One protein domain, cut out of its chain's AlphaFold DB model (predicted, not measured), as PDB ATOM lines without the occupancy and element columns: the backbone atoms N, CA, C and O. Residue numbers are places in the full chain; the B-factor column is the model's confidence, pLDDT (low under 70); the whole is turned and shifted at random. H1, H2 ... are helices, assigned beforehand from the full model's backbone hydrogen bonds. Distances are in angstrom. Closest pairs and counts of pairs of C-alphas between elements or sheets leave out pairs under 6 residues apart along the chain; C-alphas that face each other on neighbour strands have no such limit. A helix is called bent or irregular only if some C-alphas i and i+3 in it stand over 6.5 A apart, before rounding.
ATOM      1  N   ASP A 961      16.299 -32.785 -40.614       48.78
ATOM      2  CA  ASP A 961      16.717 -34.186 -40.735       48.78
ATOM      3  C   ASP A 961      18.238 -34.402 -40.603       48.78
ATOM      4  O   ASP A 961      18.694 -35.545 -40.515       48.78
ATOM      5  N   HIS A 962      19.037 -33.327 -40.534       50.78
ATOM      6  CA  HIS A 962      20.499 -33.418 -40.553       50.78
ATOM      7  C   HIS A 962      21.197 -32.558 -39.485       50.78
ATOM      8  O   HIS A 962      20.953 -31.357 -39.350       50.78
ATOM      9  N   SER A 963      22.154 -33.152 -38.761       53.19
ATOM     10  CA  SER A 963      22.885 -32.499 -37.662       53.19
ATOM     11  C   SER A 963      23.687 -31.262 -38.092       53.19
ATOM     12  O   SER A 963      23.846 -30.334 -37.302       53.19
ATOM     13  N   ALA A 964      24.133 -31.218 -39.352       47.94
ATOM     14  CA  ALA A 964      24.816 -30.066 -39.952       47.94
ATOM     15  C   ALA A 964      23.938 -28.811 -40.064       47.94
ATOM     16  O   ALA A 964      24.446 -27.696 -40.004       47.94
ATOM     17  N   LEU A 965      22.623 -28.985 -40.228       52.56
ATOM     18  CA  LEU A 965      21.691 -27.891 -40.503       52.56
ATOM     19  C   LEU A 965      21.222 -27.189 -39.223       52.56
ATOM     20  O   LEU A 965      20.716 -26.073 -39.276       52.56
ATOM     21  N   ILE A 966      21.423 -27.808 -38.061       63.16
ATOM     22  CA  ILE A 966      20.871 -27.362 -36.778       63.16
ATOM     23  C   ILE A 966      21.352 -25.950 -36.388       63.16
ATOM     24  O   ILE A 966      20.555 -25.155 -35.895       63.16
ATOM     25  N   ALA A 967      22.623 -25.616 -36.638       59.78
ATOM     26  CA  ALA A 967      23.180 -24.288 -36.344       59.78
ATOM     27  C   ALA A 967      22.675 -23.182 -37.297       59.78
ATOM     28  O   ALA A 967      22.793 -21.997 -36.980       59.78
ATOM     29  N   CYS A 968      22.099 -23.577 -38.440       55.22
ATOM     30  CA  CYS A 968      21.654 -22.711 -39.537       55.22
ATOM     31  C   CYS A 968      20.166 -22.319 -39.431       55.22
ATOM     32  O   CYS A 968      19.690 -21.453 -40.172       55.22
ATOM     33  N   HIS A 969      19.417 -22.938 -38.512       61.56
ATOM     34  CA  HIS A 969      17.976 -22.740 -38.346       61.56
ATOM     35  C   HIS A 969      17.649 -22.023 -37.035       61.56
ATOM     36  O   HIS A 969      18.281 -22.248 -36.002       61.56
ATOM     37  N   ILE A 977       8.294 -16.662 -29.029       89.06
ATOM     38  CA  ILE A 977       8.300 -15.979 -27.732       89.06
ATOM     39  C   ILE A 977       8.999 -14.620 -27.838       89.06
ATOM     40  O   ILE A 977       8.484 -13.638 -27.307       89.06
ATOM     41  N   VAL A 978      10.126 -14.525 -28.552       87.31
ATOM     42  CA  VAL A 978      10.804 -13.235 -28.778       87.31
ATOM     43  C   VAL A 978       9.893 -12.267 -29.543       87.31
ATOM     44  O   VAL A 978       9.788 -11.102 -29.164       87.31
ATOM     45  N   GLU A 979       9.181 -12.746 -30.566       82.62
ATOM     46  CA  GLU A 979       8.187 -11.972 -31.324       82.62
ATOM     47  C   GLU A 979       7.034 -11.496 -30.430       82.62
ATOM     48  O   GLU A 979       6.667 -10.321 -30.470       82.62
ATOM     49  N   ALA A 980       6.501 -12.375 -29.578       86.25
ATOM     50  CA  ALA A 980       5.457 -12.041 -28.614       86.25
ATOM     51  C   ALA A 980       5.897 -10.943 -27.634       86.25
ATOM     52  O   ALA A 980       5.185  -9.957 -27.443       86.25
ATOM     53  N   LEU A 981       7.087 -11.083 -27.046       89.94
ATOM     54  CA  LEU A 981       7.649 -10.102 -26.116       89.94
ATOM     55  C   LEU A 981       7.936  -8.759 -26.804       89.94
ATOM     56  O   LEU A 981       7.667  -7.703 -26.222       89.94
ATOM     57  N   ASP A 982       8.430  -8.778 -28.048       85.50
ATOM     58  CA  ASP A 982       8.645  -7.555 -28.824       85.50
ATOM     59  C   ASP A 982       7.326  -6.832 -29.108       85.50
ATOM     60  O   ASP A 982       7.247  -5.622 -28.884       85.50
ATOM     61  N   ALA A 983       6.292  -7.568 -29.527       79.00
ATOM     62  CA  ALA A 983       4.963  -7.028 -29.805       79.00
ATOM     63  C   ALA A 983       4.299  -6.416 -28.559       79.00
ATOM     64  O   ALA A 983       3.570  -5.431 -28.671       79.00
ATOM     65  N   MET A 984       4.583  -6.959 -27.373       86.31
ATOM     66  CA  MET A 984       4.125  -6.419 -26.088       86.31
ATOM     67  C   MET A 984       4.906  -5.178 -25.628       86.31
ATOM     68  O   MET A 984       4.541  -4.564 -24.628       86.31
ATOM     69  N   GLY A 985       5.988  -4.798 -26.318       87.81
ATOM     70  CA  GLY A 985       6.851  -3.704 -25.872       87.81
ATOM     71  C   GLY A 985       7.682  -4.055 -24.633       87.81
ATOM     72  O   GLY A 985       8.123  -3.147 -23.932       87.81
ATOM     73  N   SER A 986       7.897  -5.347 -24.360       90.12
ATOM     74  CA  SER A 986       8.517  -5.818 -23.121       90.12
ATOM     75  C   SER A 986       9.924  -5.248 -22.915       90.12
ATOM     76  O   SER A 986      10.754  -5.237 -23.826       90.12
ATOM     77  N   THR A 987      10.208  -4.808 -21.690       92.56
ATOM     78  CA  THR A 987      11.559  -4.449 -21.223       92.56
ATOM     79  C   THR A 987      12.202  -5.577 -20.411       92.56
ATOM     80  O   THR A 987      13.388  -5.510 -20.089       92.56
ATOM     81  N   LYS A 988      11.446  -6.640 -20.099       89.06
ATOM     82  CA  LYS A 988      11.881  -7.785 -19.291       89.06
ATOM     83  C   LYS A 988      12.550  -8.830 -20.180       89.06
ATOM     84  O   LYS A 988      11.962  -9.830 -20.575       89.06
ATOM     85  N   CYS A 989      13.807  -8.573 -20.514       83.75
ATOM     86  CA  CYS A 989      14.584  -9.398 -21.431       83.75
ATOM     87  C   CYS A 989      15.649 -10.209 -20.667       83.75
ATOM     88  O   CYS A 989      16.550  -9.606 -20.078       83.75
ATOM     89  N   PRO A 990      15.611 -11.555 -20.678       90.50
ATOM     90  CA  PRO A 990      16.688 -12.372 -20.123       90.50
ATOM     91  C   PRO A 990      17.899 -12.353 -21.073       90.50
ATOM     92  O   PRO A 990      18.081 -13.251 -21.895       90.50
ATOM     93  N   VAL A 991      18.721 -11.300 -20.977       92.19
ATOM     94  CA  VAL A 991      19.804 -10.983 -21.932       92.19
ATOM     95  C   VAL A 991      20.739 -12.169 -22.229       92.19
ATOM     96  O   VAL A 991      20.948 -12.432 -23.412       92.19
ATOM     97  N   PRO A 992      21.257 -12.935 -21.242       91.94
ATOM     98  CA  PRO A 992      22.091 -14.105 -21.534       91.94
ATOM     99  C   PRO A 992      21.381 -15.138 -22.417       91.94
ATOM    100  O   PRO A 992      21.911 -15.536 -23.451       91.94
ATOM    101  N   LYS A 993      20.134 -15.498 -22.085       90.44
ATOM    102  CA  LYS A 993      19.351 -16.477 -22.852       90.44
ATOM    103  C   LYS A 993      19.041 -15.985 -24.269       90.44
ATOM    104  O   LYS A 993      19.062 -16.772 -25.209       90.44
ATOM    105  N   MET A 994      18.810 -14.682 -24.436       90.56
ATOM    106  CA  MET A 994      18.610 -14.066 -25.752       90.56
ATOM    107  C   MET A 994      19.855 -14.206 -26.625       90.56
ATOM    108  O   MET A 994      19.737 -14.656 -27.761       90.56
ATOM    109  N   ILE A 995      21.047 -13.925 -26.083       90.62
ATOM    110  CA  ILE A 995      22.318 -14.151 -26.790       90.62
ATOM    111  C   ILE A 995      22.450 -15.620 -27.189       90.62
ATOM    112  O   ILE A 995      22.800 -15.905 -28.326       90.62
ATOM    113  N   GLU A 996      22.167 -16.556 -26.285       88.31
ATOM    114  CA  GLU A 996      22.283 -17.998 -26.551       88.31
ATOM    115  C   GLU A 996      21.284 -18.500 -27.600       88.31
ATOM    116  O   GLU A 996      21.549 -19.482 -28.287       88.31
ATOM    117  N   SER A 997      20.144 -17.824 -27.740       85.12
ATOM    118  CA  SER A 997      19.082 -18.199 -28.672       85.12
ATOM    119  C   SER A 997      19.328 -17.755 -30.119       85.12
ATOM    120  O   SER A 997      18.644 -18.249 -31.015       85.12
ATOM    121  N   VAL A 998      20.283 -16.845 -30.357       84.69
ATOM    122  CA  VAL A 998      20.662 -16.370 -31.698       84.69
ATOM    123  C   VAL A 998      21.441 -17.474 -32.429       84.69
ATOM    124  O   VAL A 998      22.445 -17.942 -31.877       84.69
ATOM    125  N   PRO A 999      21.073 -17.861 -33.666       78.25
ATOM    126  CA  PRO A 999      21.802 -18.865 -34.435       78.25
ATOM    127  C   PRO A 999      23.291 -18.521 -34.571       78.25
ATOM    128  O   PRO A 999      23.689 -17.350 -34.591       78.25
ATOM    129  N   THR A1000      24.138 -19.545 -34.599       77.31
ATOM    130  CA  THR A1000      25.602 -19.380 -34.639       77.31
ATOM    131  C   THR A1000      26.194 -19.586 -36.027       77.31
ATOM    132  O   THR A1000      27.388 -19.362 -36.195       77.31
ATOM    133  N   ASP A1001      25.386 -19.993 -37.007       72.19
ATOM    134  CA  ASP A1001      25.806 -20.066 -38.401       72.19
ATOM    135  C   ASP A1001      25.868 -18.676 -39.051       72.19
ATOM    136  O   ASP A1001      24.930 -17.877 -39.003       72.19
ATOM    137  N   PHE A1002      27.002 -18.419 -39.689       68.94
ATOM    138  CA  PHE A1002      27.349 -17.160 -40.318       68.94
ATOM    139  C   PHE A1002      26.740 -16.978 -41.707       68.94
ATOM    140  O   PHE A1002      26.553 -15.838 -42.133       68.94
ATOM    141  N   ASP A1003      26.365 -18.061 -42.391       64.44
ATOM    142  CA  ASP A1003      25.754 -17.978 -43.724       64.44
ATOM    143  C   ASP A1003      24.386 -17.316 -43.719       64.44
ATOM    144  O   ASP A1003      23.953 -16.733 -44.716       64.44
ATOM    145  N   ARG A1004      23.712 -17.353 -42.569       68.94
ATOM    146  CA  ARG A1004      22.486 -16.590 -42.350       68.94
ATOM    147  C   ARG A1004      22.730 -15.102 -42.576       68.94
ATOM    148  O   ARG A1004      21.943 -14.465 -43.264       68.94
ATOM    149  N   ALA A1005      23.869 -14.594 -42.111       70.44
ATOM    150  CA  ALA A1005      24.201 -13.179 -42.137       70.44
ATOM    151  C   ALA A1005      24.715 -12.668 -43.493       70.44
ATOM    152  O   ALA A1005      24.886 -11.454 -43.632       70.44
ATOM    153  N   LEU A1006      24.976 -13.545 -44.473       68.62
ATOM    154  CA  LEU A1006      25.422 -13.153 -45.822       68.62
ATOM    155  C   LEU A1006      24.378 -12.326 -46.574       68.62
ATOM    156  O   LEU A1006      24.733 -11.508 -47.416       68.62
ATOM    157  N   PHE A1007      23.106 -12.489 -46.212       64.06
ATOM    158  CA  PHE A1007      22.002 -11.711 -46.749       64.06
ATOM    159  C   PHE A1007      21.498 -10.809 -45.627       64.06
ATOM    160  O   PHE A1007      20.934 -11.320 -44.659       64.06
ATOM    161  N   PRO A1008      21.718  -9.486 -45.696       58.38
ATOM    162  CA  PRO A1008      21.259  -8.564 -44.663       58.38
ATOM    163  C   PRO A1008      19.770  -8.685 -44.337       58.38
ATOM    164  O   PRO A1008      19.359  -8.392 -43.219       58.38
ATOM    165  N   GLU A1009      18.983  -9.124 -45.310       55.59
ATOM    166  CA  GLU A1009      17.557  -9.342 -45.198       55.59
ATOM    167  C   GLU A1009      17.204 -10.648 -44.455       55.59
ATOM    168  O   GLU A1009      16.119 -10.746 -43.913       55.59
ATOM    169  N   ASN A1010      18.101 -11.633 -44.318       56.47
ATOM    170  CA  ASN A1010      17.829 -12.878 -43.568       56.47
ATOM    171  C   ASN A1010      17.818 -12.700 -42.034       56.47
ATOM    172  O   ASN A1010      17.475 -13.643 -41.317       56.47
ATOM    173  N   ASP A1011      18.244 -11.542 -41.522       61.94
ATOM    174  CA  ASP A1011      18.522 -11.321 -40.098       61.94
ATOM    175  C   ASP A1011      17.258 -11.016 -39.269       61.94
ATOM    176  O   ASP A1011      17.338 -10.283 -38.284       61.94
ATOM    177  N   ASP A1012      16.069 -11.489 -39.643       63.84
ATOM    178  CA  ASP A1012      14.826 -11.107 -38.957       63.84
ATOM    179  C   ASP A1012      14.834 -11.480 -37.472       63.84
ATOM    180  O   ASP A1012      14.596 -10.632 -36.605       63.84
ATOM    181  N   TYR A1013      15.179 -12.730 -37.159       74.12
ATOM    182  CA  TYR A1013      15.251 -13.221 -35.784       74.12
ATOM    183  C   TYR A1013      16.387 -12.551 -34.998       74.12
ATOM    184  O   TYR A1013      16.224 -12.126 -33.850       74.12
ATOM    185  N   GLU A1014      17.541 -12.409 -35.639       80.44
ATOM    186  CA  GLU A1014      18.751 -11.806 -35.101       80.44
ATOM    187  C   GLU A1014      18.538 -10.312 -34.783       80.44
ATOM    188  O   GLU A1014      18.876  -9.825 -33.698       80.44
ATOM    189  N   THR A1015      17.905  -9.581 -35.700       77.00
ATOM    190  CA  THR A1015      17.589  -8.151 -35.579       77.00
ATOM    191  C   THR A1015      16.519  -7.904 -34.525       77.00
ATOM    192  O   THR A1015      16.628  -6.946 -33.749       77.00
ATOM    193  N   LEU A1016      15.495  -8.762 -34.471       80.06
ATOM    194  CA  LEU A1016      14.465  -8.744 -33.435       80.06
ATOM    195  C   LEU A1016      15.088  -8.927 -32.045       80.06
ATOM    196  O   LEU A1016      14.851  -8.120 -31.144       80.06
ATOM    197  N   THR A1017      15.968  -9.918 -31.898       86.75
ATOM    198  CA  THR A1017      16.698 -10.167 -30.649       86.75
ATOM    199  C   THR A1017      17.550  -8.960 -30.245       86.75
ATOM    200  O   THR A1017      17.487  -8.498 -29.104       86.75
ATOM    201  N   GLY A1018      18.285  -8.365 -31.193       89.00
ATOM    202  CA  GLY A1018      19.065  -7.150 -30.942       89.00
ATOM    203  C   GLY A1018      18.210  -5.955 -30.497       89.00
ATOM    204  O   GLY A1018      18.606  -5.199 -29.609       89.00
ATOM    205  N   ARG A1019      17.007  -5.798 -31.067       87.19
ATOM    206  CA  ARG A1019      16.028  -4.765 -30.679       87.19
ATOM    207  C   ARG A1019      15.527  -4.958 -29.249       87.19
ATOM    208  O   ARG A1019      15.490  -3.985 -28.499       87.19
ATOM    209  N   MET A1020      15.200  -6.191 -28.871       90.06
ATOM    210  CA  MET A1020      14.783  -6.546 -27.512       90.06
ATOM    211  C   MET A1020      15.879  -6.262 -26.476       90.06
ATOM    212  O   MET A1020      15.606  -5.664 -25.437       90.06
ATOM    213  N   ILE A1021      17.134  -6.617 -26.775       91.69
ATOM    214  CA  ILE A1021      18.290  -6.320 -25.910       91.69
ATOM    215  C   ILE A1021      18.440  -4.807 -25.686       91.69
ATOM    216  O   ILE A1021      18.627  -4.368 -24.550       91.69
ATOM    217  N   ARG A1022      18.318  -3.994 -26.748       91.38
ATOM    218  CA  ARG A1022      18.355  -2.526 -26.627       91.38
ATOM    219  C   ARG A1022      17.215  -1.990 -25.765       91.38
ATOM    220  O   ARG A1022      17.458  -1.181 -24.876       91.38
ATOM    221  N   ARG A1023      15.979  -2.449 -26.001       91.38
ATOM    222  CA  ARG A1023      14.789  -1.989 -25.262       91.38
ATOM    223  C   ARG A1023      14.878  -2.283 -23.764       91.38
ATOM    224  O   ARG A1023      14.395  -1.491 -22.963       91.38
ATOM    225  N   ALA A1024      15.541  -3.372 -23.389       91.25
ATOM    226  CA  ALA A1024      15.814  -3.722 -21.997       91.25
ATOM    227  C   ALA A1024      16.929  -2.884 -21.334       91.25
ATOM    228  O   ALA A1024      17.270  -3.130 -20.182       91.25
ATOM    229  N   GLY A1025      17.524  -1.916 -22.041       92.75
ATOM    230  CA  GLY A1025      18.577  -1.046 -21.505       92.75
ATOM    231  C   GLY A1025      19.966  -1.688 -21.442       92.75
ATOM    232  O   GLY A1025      20.874  -1.114 -20.846       92.75
ATOM    233  N   ALA A1026      20.166  -2.851 -22.068       93.06
ATOM    234  CA  ALA A1026      21.422  -3.605 -22.005       93.06
ATOM    235  C   ALA A1026      22.425  -3.265 -23.129       93.06
ATOM    236  O   ALA A1026      23.458  -3.925 -23.245       93.06
ATOM    237  N   GLU A1027      22.144  -2.255 -23.965       93.56
ATOM    238  CA  GLU A1027      22.992  -1.890 -25.113       93.56
ATOM    239  C   GLU A1027      24.418  -1.531 -24.683       93.56
ATOM    240  O   GLU A1027      25.364  -2.139 -25.174       93.56
ATOM    241  N   SER A1028      24.589  -0.609 -23.732       94.94
ATOM    242  CA  SER A1028      25.919  -0.155 -23.303       94.94
ATOM    243  C   SER A1028      26.774  -1.308 -22.764       94.94
ATOM    244  O   SER A1028      27.904  -1.493 -23.201       94.94
ATOM    245  N   SER A1029      26.228  -2.129 -21.860       95.69
ATOM    246  CA  SER A1029      26.938  -3.284 -21.294       95.69
ATOM    247  C   SER A1029      27.266  -4.346 -22.345       95.69
ATOM    248  O   SER A1029      28.328  -4.967 -22.281       95.69
ATOM    249  N   MET A1030      26.383  -4.540 -23.331       95.62
ATOM    250  CA  MET A1030      26.615  -5.443 -24.457       95.62
ATOM    251  C   MET A1030      27.746  -4.941 -25.355       95.62
ATOM    252  O   MET A1030      28.665  -5.701 -25.659       95.62
ATOM    253  N   VAL A1031      27.693  -3.665 -25.751       96.81
ATOM    254  CA  VAL A1031      28.682  -3.037 -26.633       96.81
ATOM    255  C   VAL A1031      30.063  -3.047 -25.988       96.81
ATOM    256  O   VAL A1031      31.012  -3.500 -26.624       96.81
ATOM    257  N   GLU A1032      30.178  -2.632 -24.723       98.00
ATOM    258  CA  GLU A1032      31.450  -2.668 -23.990       98.00
ATOM    259  C   GLU A1032      31.998  -4.097 -23.890       98.00
ATOM    260  O   GLU A1032      33.156  -4.345 -24.226       98.00
ATOM    261  N   THR A1033      31.153  -5.071 -23.539       97.88
ATOM    262  CA  THR A1033      31.602  -6.467 -23.441       97.88
ATOM    263  C   THR A1033      32.085  -6.988 -24.797       97.88
ATOM    264  O   THR A1033      33.142  -7.613 -24.869       97.88
ATOM    265  N   CYS A1034      31.369  -6.697 -25.890       97.81
ATOM    266  CA  CYS A1034      31.777  -7.100 -27.238       97.81
ATOM    267  C   CYS A1034      33.083  -6.420 -27.680       97.81
ATOM    268  O   CYS A1034      33.967  -7.092 -28.209       97.81
ATOM    269  N   LEU A1035      33.245  -5.114 -27.438       98.12
ATOM    270  CA  LEU A1035      34.482  -4.386 -27.751       98.12
ATOM    271  C   LEU A1035      35.683  -4.944 -26.974       98.12
ATOM    272  O   LEU A1035      36.774  -5.046 -27.538       98.12
ATOM    273  N   ALA A1036      35.479  -5.394 -25.732       97.62
ATOM    274  CA  ALA A1036      36.519  -6.053 -24.947       97.62
ATOM    275  C   ALA A1036      36.991  -7.370 -25.597       97.62
ATOM    276  O   ALA A1036      38.194  -7.595 -25.720       97.62
ATOM    277  N   PHE A1037      36.070  -8.214 -26.089       97.44
ATOM    278  CA  PHE A1037      36.422  -9.404 -26.888       97.44
ATOM    279  C   PHE A1037      37.121  -9.037 -28.207       97.44
ATOM    280  O   PHE A1037      37.983  -9.770 -28.686       97.44
ATOM    281  N   LEU A1038      36.805  -7.877 -28.786       97.31
ATOM    282  CA  LEU A1038      37.435  -7.364 -30.006       97.31
ATOM    283  C   LEU A1038      38.773  -6.635 -29.757       97.31
ATOM    284  O   LEU A1038      39.355  -6.057 -30.683       97.31
ATOM    285  N   GLY A1039      39.312  -6.718 -28.538       95.62
ATOM    286  CA  GLY A1039      40.651  -6.243 -28.192       95.62
ATOM    287  C   GLY A1039      40.731  -4.755 -27.854       95.62
ATOM    288  O   GLY A1039      41.798  -4.160 -27.998       95.62
ATOM    289  N   ASP A1040      39.627  -4.135 -27.439       96.81
ATOM    290  CA  ASP A1040      39.649  -2.806 -26.832       96.81
ATOM    291  C   ASP A1040      39.970  -2.901 -25.332       96.81
ATOM    292  O   ASP A1040      39.150  -3.347 -24.531       96.81
ATOM    293  N   ALA A1041      41.169  -2.456 -24.949       92.94
ATOM    294  CA  ALA A1041      41.655  -2.506 -23.570       92.94
ATOM    295  C   ALA A1041      40.905  -1.568 -22.606       92.94
ATOM    296  O   ALA A1041      41.025  -1.718 -21.393       92.94
ATOM    297  N   THR A1042      40.157  -0.595 -23.129       94.50
ATOM    298  CA  THR A1042      39.380   0.361 -22.324       94.50
ATOM    299  C   THR A1042      37.951  -0.109 -22.063       94.50
ATOM    300  O   THR A1042      37.234   0.509 -21.277       94.50
ATOM    301  N   ALA A1043      37.533  -1.198 -22.711       96.06
ATOM    302  CA  ALA A1043      36.168  -1.684 -22.658       96.06
ATOM    303  C   ALA A1043      35.891  -2.520 -21.399       96.06
ATOM    304  O   ALA A1043      36.679  -3.388 -21.016       96.06
ATOM    305  N   ALA A1044      34.740  -2.286 -20.767       94.81
ATOM    306  CA  ALA A1044      34.314  -3.042 -19.592       94.81
ATOM    307  C   ALA A1044      33.650  -4.374 -19.984       94.81
ATOM    308  O   ALA A1044      32.853  -4.432 -20.918       94.81
ATOM    309  N   GLN A1045      33.914  -5.448 -19.232       94.19
ATOM    310  CA  GLN A1045      33.226  -6.732 -19.412       94.19
ATOM    311  C   GLN A1045      32.153  -6.938 -18.348       94.19
ATOM    312  O   GLN A1045      32.424  -6.858 -17.153       94.19
ATOM    313  N   THR A1046      30.944  -7.281 -18.789       96.69
ATOM    314  CA  THR A1046      29.876  -7.770 -17.910       96.69
ATOM    315  C   THR A1046      29.948  -9.302 -17.839       96.69
ATOM    316  O   THR A1046      29.806  -9.935 -18.889       96.69
ATOM    317  N   PRO A1047      30.154  -9.925 -16.657       95.69
ATOM    318  CA  PRO A1047      30.419 -11.364 -16.541       95.69
ATOM    319  C   PRO A1047      29.386 -12.276 -17.217       95.69
ATOM    320  O   PRO A1047      29.777 -13.149 -17.992       95.69
ATOM    321  N   ASP A1048      28.089 -12.040 -17.003       94.25
ATOM    322  CA  ASP A1048      27.024 -12.903 -17.539       94.25
ATOM    323  C   ASP A1048      26.891 -12.791 -19.066       94.25
ATOM    324  O   ASP A1048      26.716 -13.794 -19.759       94.25
ATOM    325  N   ILE A1049      27.052 -11.582 -19.617       95.00
ATOM    326  CA  ILE A1049      27.095 -11.359 -21.074       95.00
ATOM    327  C   ILE A1049      28.329 -12.048 -21.664       95.00
ATOM    328  O   ILE A1049      28.239 -12.721 -22.690       95.00
ATOM    329  N   ALA A1050      29.484 -11.923 -21.004       95.75
ATOM    330  CA  ALA A1050      30.717 -12.558 -21.447       95.75
ATOM    331  C   ALA A1050      30.636 -14.092 -21.395       95.75
ATOM    332  O   ALA A1050      31.218 -14.762 -22.246       95.75
ATOM    333  N   ALA A1051      29.923 -14.661 -20.420       95.31
ATOM    334  CA  ALA A1051      29.651 -16.094 -20.356       95.31
ATOM    335  C   ALA A1051      28.758 -16.548 -21.523       95.31
ATOM    336  O   ALA A1051      29.113 -17.496 -22.221       95.31
ATOM    337  N   ALA A1052      27.671 -15.821 -21.801       92.25
ATOM    338  CA  ALA A1052      26.761 -16.134 -22.904       92.25
ATOM    339  C   ALA A1052      27.435 -16.030 -24.285       92.25
ATOM    340  O   ALA A1052      27.245 -16.901 -25.130       92.25
ATOM    341  N   LEU A1053      28.289 -15.022 -24.517       92.50
ATOM    342  CA  LEU A1053      29.057 -14.888 -25.767       92.50
ATOM    343  C   LEU A1053      30.049 -16.042 -25.995       92.50
ATOM    344  O   LEU A1053      30.339 -16.379 -27.140       92.50
ATOM    345  N   ARG A1054      30.568 -16.657 -24.923       92.06
ATOM    346  CA  ARG A1054      31.441 -17.842 -25.014       92.06
ATOM    347  C   ARG A1054      30.662 -19.126 -25.289       92.06
ATOM    348  O   ARG A1054      31.252 -20.086 -25.781       92.06
ATOM    349  N   LYS A1055      29.361 -19.159 -24.986       85.94
ATOM    350  CA  LYS A1055      28.483 -20.295 -25.276       85.94
ATOM    351  C   LYS A1055      28.082 -20.254 -26.754       85.94
ATOM    352  O   LYS A1055      27.012 -19.783 -27.124       85.94
ATOM    353  N   ALA A1056      28.985 -20.725 -27.608       77.75
ATOM    354  CA  ALA A1056      28.747 -20.900 -29.034       77.75
ATOM    355  C   ALA A1056      28.589 -22.388 -29.361       77.75
ATOM    356  O   ALA A1056      29.359 -23.230 -28.898       77.75
ATOM    357  N   HIS A1057      27.594 -22.713 -30.181       76.62
ATOM    358  CA  HIS A1057      27.416 -24.063 -30.696       76.62
ATOM    359  C   HIS A1057      28.259 -24.256 -31.952       76.62
ATOM    360  O   HIS A1057      28.393 -23.344 -32.771       76.62
ATOM    361  N   THR A1058      28.821 -25.454 -32.096       73.38
ATOM    362  CA  THR A1058      29.561 -25.855 -33.290       73.38
ATOM    363  C   THR A1058      28.643 -25.763 -34.502       73.38
ATOM    364  O   THR A1058      27.672 -26.512 -34.606       73.38
ATOM    365  N   ALA A1059      28.947 -24.818 -35.389       65.75
ATOM    366  CA  ALA A1059      28.412 -24.829 -36.735       65.75
ATOM    367  C   ALA A1059      29.181 -25.869 -37.547       65.75
ATOM    368  O   ALA A1059      30.243 -26.351 -37.144       65.75
ATOM    369  N   TRP A1060      28.644 -26.221 -38.702       55.84
ATOM    370  CA  TRP A1060      29.264 -27.221 -39.550       55.84
ATOM    371  C   TRP A1060      30.688 -26.833 -39.995       55.84
ATOM    372  O   TRP A1060      31.603 -27.648 -39.907       55.84
ATOM    373  N   ALA A1061      30.900 -25.570 -40.376       55.62
ATOM    374  CA  ALA A1061      32.211 -25.023 -40.740       55.62
ATOM    375  C   ALA A1061      33.174 -24.804 -39.544       55.62
ATOM    376  O   ALA A1061      34.271 -24.263 -39.703       55.62
ATOM    377  N   GLY A1062      32.767 -25.201 -38.335       68.31
ATOM    378  CA  GLY A1062      33.545 -25.100 -37.105       68.31
ATOM    379  C   GLY A1062      32.839 -24.303 -36.010       68.31
ATOM    380  O   GLY A1062      31.782 -23.697 -36.197       68.31
ATOM    381  N   THR A1063      33.430 -24.299 -34.819       78.31
ATOM    382  CA  THR A1063      32.910 -23.526 -33.687       78.31
ATOM    383  C   THR A1063      33.315 -22.053 -33.824       78.31
ATOM    384  O   THR A1063      34.510 -21.771 -33.965       78.31
ATOM    385  N   PRO A1064      32.362 -21.101 -33.766       81.31
ATOM    386  CA  PRO A1064      32.677 -19.682 -33.669       81.31
ATOM    387  C   PRO A1064      33.637 -19.389 -32.524       81.31
ATOM    388  O   PRO A1064      33.423 -19.847 -31.400       81.31
ATOM    389  N   THR A1065      34.646 -18.559 -32.767       88.69
ATOM    390  CA  THR A1065      35.410 -17.988 -31.659       88.69
ATOM    391  C   THR A1065      34.569 -16.934 -30.929       88.69
ATOM    392  O   THR A1065      33.662 -16.341 -31.531       88.69
ATOM    393  N   PRO A1066      34.853 -16.659 -29.643       92.12
ATOM    394  CA  PRO A1066      34.167 -15.602 -28.905       92.12
ATOM    395  C   PRO A1066      34.233 -14.235 -29.597       92.12
ATOM    396  O   PRO A1066      33.301 -13.449 -29.483       92.12
ATOM    397  N   GLU A1067      35.293 -13.952 -30.355       94.12
ATOM    398  CA  GLU A1067      35.445 -12.701 -31.097       94.12
ATOM    399  C   GLU A1067      34.521 -12.630 -32.314       94.12
ATOM    400  O   GLU A1067      33.917 -11.584 -32.555       94.12
ATOM    401  N   ILE A1068      34.348 -13.740 -33.044       90.31
ATOM    402  CA  ILE A1068      33.334 -13.815 -34.103       90.31
ATOM    403  C   ILE A1068      31.945 -13.604 -33.490       90.31
ATOM    404  O   ILE A1068      31.161 -12.798 -33.993       90.31
ATOM    405  N   ARG A1069      31.653 -14.289 -32.375       91.44
ATOM    406  CA  ARG A1069      30.357 -14.175 -31.696       91.44
ATOM    407  C   ARG A1069      30.107 -12.756 -31.180       91.44
ATOM    408  O   ARG A1069      29.007 -12.235 -31.349       91.44
ATOM    409  N   ALA A1070      31.124 -12.104 -30.622       95.50
ATOM    410  CA  ALA A1070      31.062 -10.709 -30.202       95.50
ATOM    411  C   ALA A1070      30.787  -9.771 -31.385       95.50
ATOM    412  O   ALA A1070      29.909  -8.921 -31.280       95.50
ATOM    413  N   ALA A1071      31.468  -9.938 -32.524       95.38
ATOM    414  CA  ALA A1071      31.220  -9.125 -33.717       95.38
ATOM    415  C   ALA A1071      29.792  -9.310 -34.262       95.38
ATOM    416  O   ALA A1071      29.127  -8.322 -34.578       95.38
ATOM    417  N   GLN A1072      29.301 -10.554 -34.309       91.50
ATOM    418  CA  GLN A1072      27.927 -10.868 -34.700       91.50
ATOM    419  C   GLN A1072      26.925 -10.141 -33.798       91.50
ATOM    420  O   GLN A1072      26.152  -9.322 -34.286       91.50
ATOM    421  N   ILE A1073      26.968 -10.370 -32.481       93.25
ATOM    422  CA  ILE A1073      26.017  -9.760 -31.537       93.25
ATOM    423  C   ILE A1073      26.136  -8.231 -31.520       93.25
ATOM    424  O   ILE A1073      25.120  -7.531 -31.468       93.25
ATOM    425  N   LEU A1074      27.349  -7.689 -31.636       95.06
ATOM    426  CA  LEU A1074      27.578  -6.250 -31.725       95.06
ATOM    427  C   LEU A1074      26.899  -5.642 -32.961       95.06
ATOM    428  O   LEU A1074      26.246  -4.605 -32.846       95.06
ATOM    429  N   SER A1075      26.972  -6.313 -34.119       91.31
ATOM    430  CA  SER A1075      26.317  -5.862 -35.358       91.31
ATOM    431  C   SER A1075      24.783  -5.804 -35.253       91.31
ATOM    432  O   SER A1075      24.135  -4.964 -35.885       91.31
ATOM    433  N   LEU A1076      24.190  -6.635 -34.389       88.69
ATOM    434  CA  LEU A1076      22.744  -6.690 -34.148       88.69
ATOM    435  C   LEU A1076      22.274  -5.656 -33.119       88.69
ATOM    436  O   LEU A1076      21.145  -5.160 -33.196       88.69
ATOM    437  N   THR A1077      23.127  -5.336 -32.144       91.19
ATOM    438  CA  THR A1077      22.752  -4.572 -30.948       91.19
ATOM    439  C   THR A1077      23.137  -3.100 -31.024       91.19
ATOM    440  O   THR A1077      22.292  -2.279 -30.688       91.19
ATOM    441  N   CYS A1078      24.328  -2.747 -31.512       94.31
ATOM    442  CA  CYS A1078      24.822  -1.368 -31.500       94.31
ATOM    443  C   CYS A1078      24.134  -0.495 -32.558       94.31
ATOM    444  O   CYS A1078      24.184  -0.809 -33.750       94.31
TER     445      CYS A1078
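This is residues 961 to 969 and 977 to 1078 of the 1243 residues of the protein "HZS_alpha domain-containing protein" of Verrucomicrobia bacterium (UniProt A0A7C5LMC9). Three helices with nearly parallel lines, H5, H3 and H7, form a curved row with H3 between the other two, and H8 bridges the two sides of this row, its residues 1066 to 1070 meeting H7 and its residues 1073 to 1077 meeting H5, with H6 side by side to it. Outside this body, H2 packs on H5, while H1 lies far out near the small H4 and touches no helix. The printed part has 111 residues, 67 of them in eight named helices, H1 to H8 in order along the chain; there is no named strand and the class is all helix. It is compact, with a radius of gyration of the C-alphas of 13.7 A, and spans 40 by 37 by 23 A.

H1, residues 963 to 968, is close to but not clearly touching H4, residues 1003 to 1006; their closest C-alphas, Cys 968 and Arg 1004, are 6.8 A apart. H2, residues 977 to 983, touches residues 1016 to 1020 of H5, residues 1012 to 1023, at a steep tilt of 62 degrees; the closest C-alphas, Asp 982 and Met 1020, are 6.4 A apart. H3, residues 991 to 997, touches residues 1017 to 1021 of H5, opposite ways at a shallow tilt of 5 degrees, closest at C-alphas 991 and 1021, 6.3 A. H3 also touches H7, residues 1047 to 1054, the same way at 12 degrees, closest at C-alphas 992 and 1052, 5.3 A. H6, residues 1027 to 1037, touches H8, residues 1066 to 1077, opposite ways at a shallow tilt of 25 degrees, closest at C-alphas 1034 and 1070, 4.7 A. Residues 1073 to 1077 of H8 touch H5, about perpendicular at 77 degrees, closest at C-alphas 1077 and 1018, 4.5 A. H5 and H7 are apart. Every O i to N i+4 pair is within hydrogen-bond range in H2, H3, H5, H6, H7 and H8; in H1 0 of 2 are, beside 1 of 3 O i to N i+3 pairs, and H4 is too short for an O i to N i+4 pair.

H1 begins at C-alpha 963 (22.885, -32.499, -37.662) and is irregular, with C-alphas 964 and 967 7.0 A apart. From first to last C-alpha H5 measures 16.5 A, H6 15.5 A and H8 16.0 A. H8 ends at C-alpha 1077 (22.752, -4.572, -30.948).

The two C-alphas farthest apart, those of Asp 961 and Thr 1042, are 45.2 A apart. Residues 970 to 976 are not printed, and C-alphas 969 and 977 are 15.9 A apart across this cut. The link from H7 to H8, 11 residues, is long. Mean pLDDT of the printed part is 83.4; residues 961 to 969, 1002 to 1004, 1006 to 1012 and 1059 to 1062 are under 70.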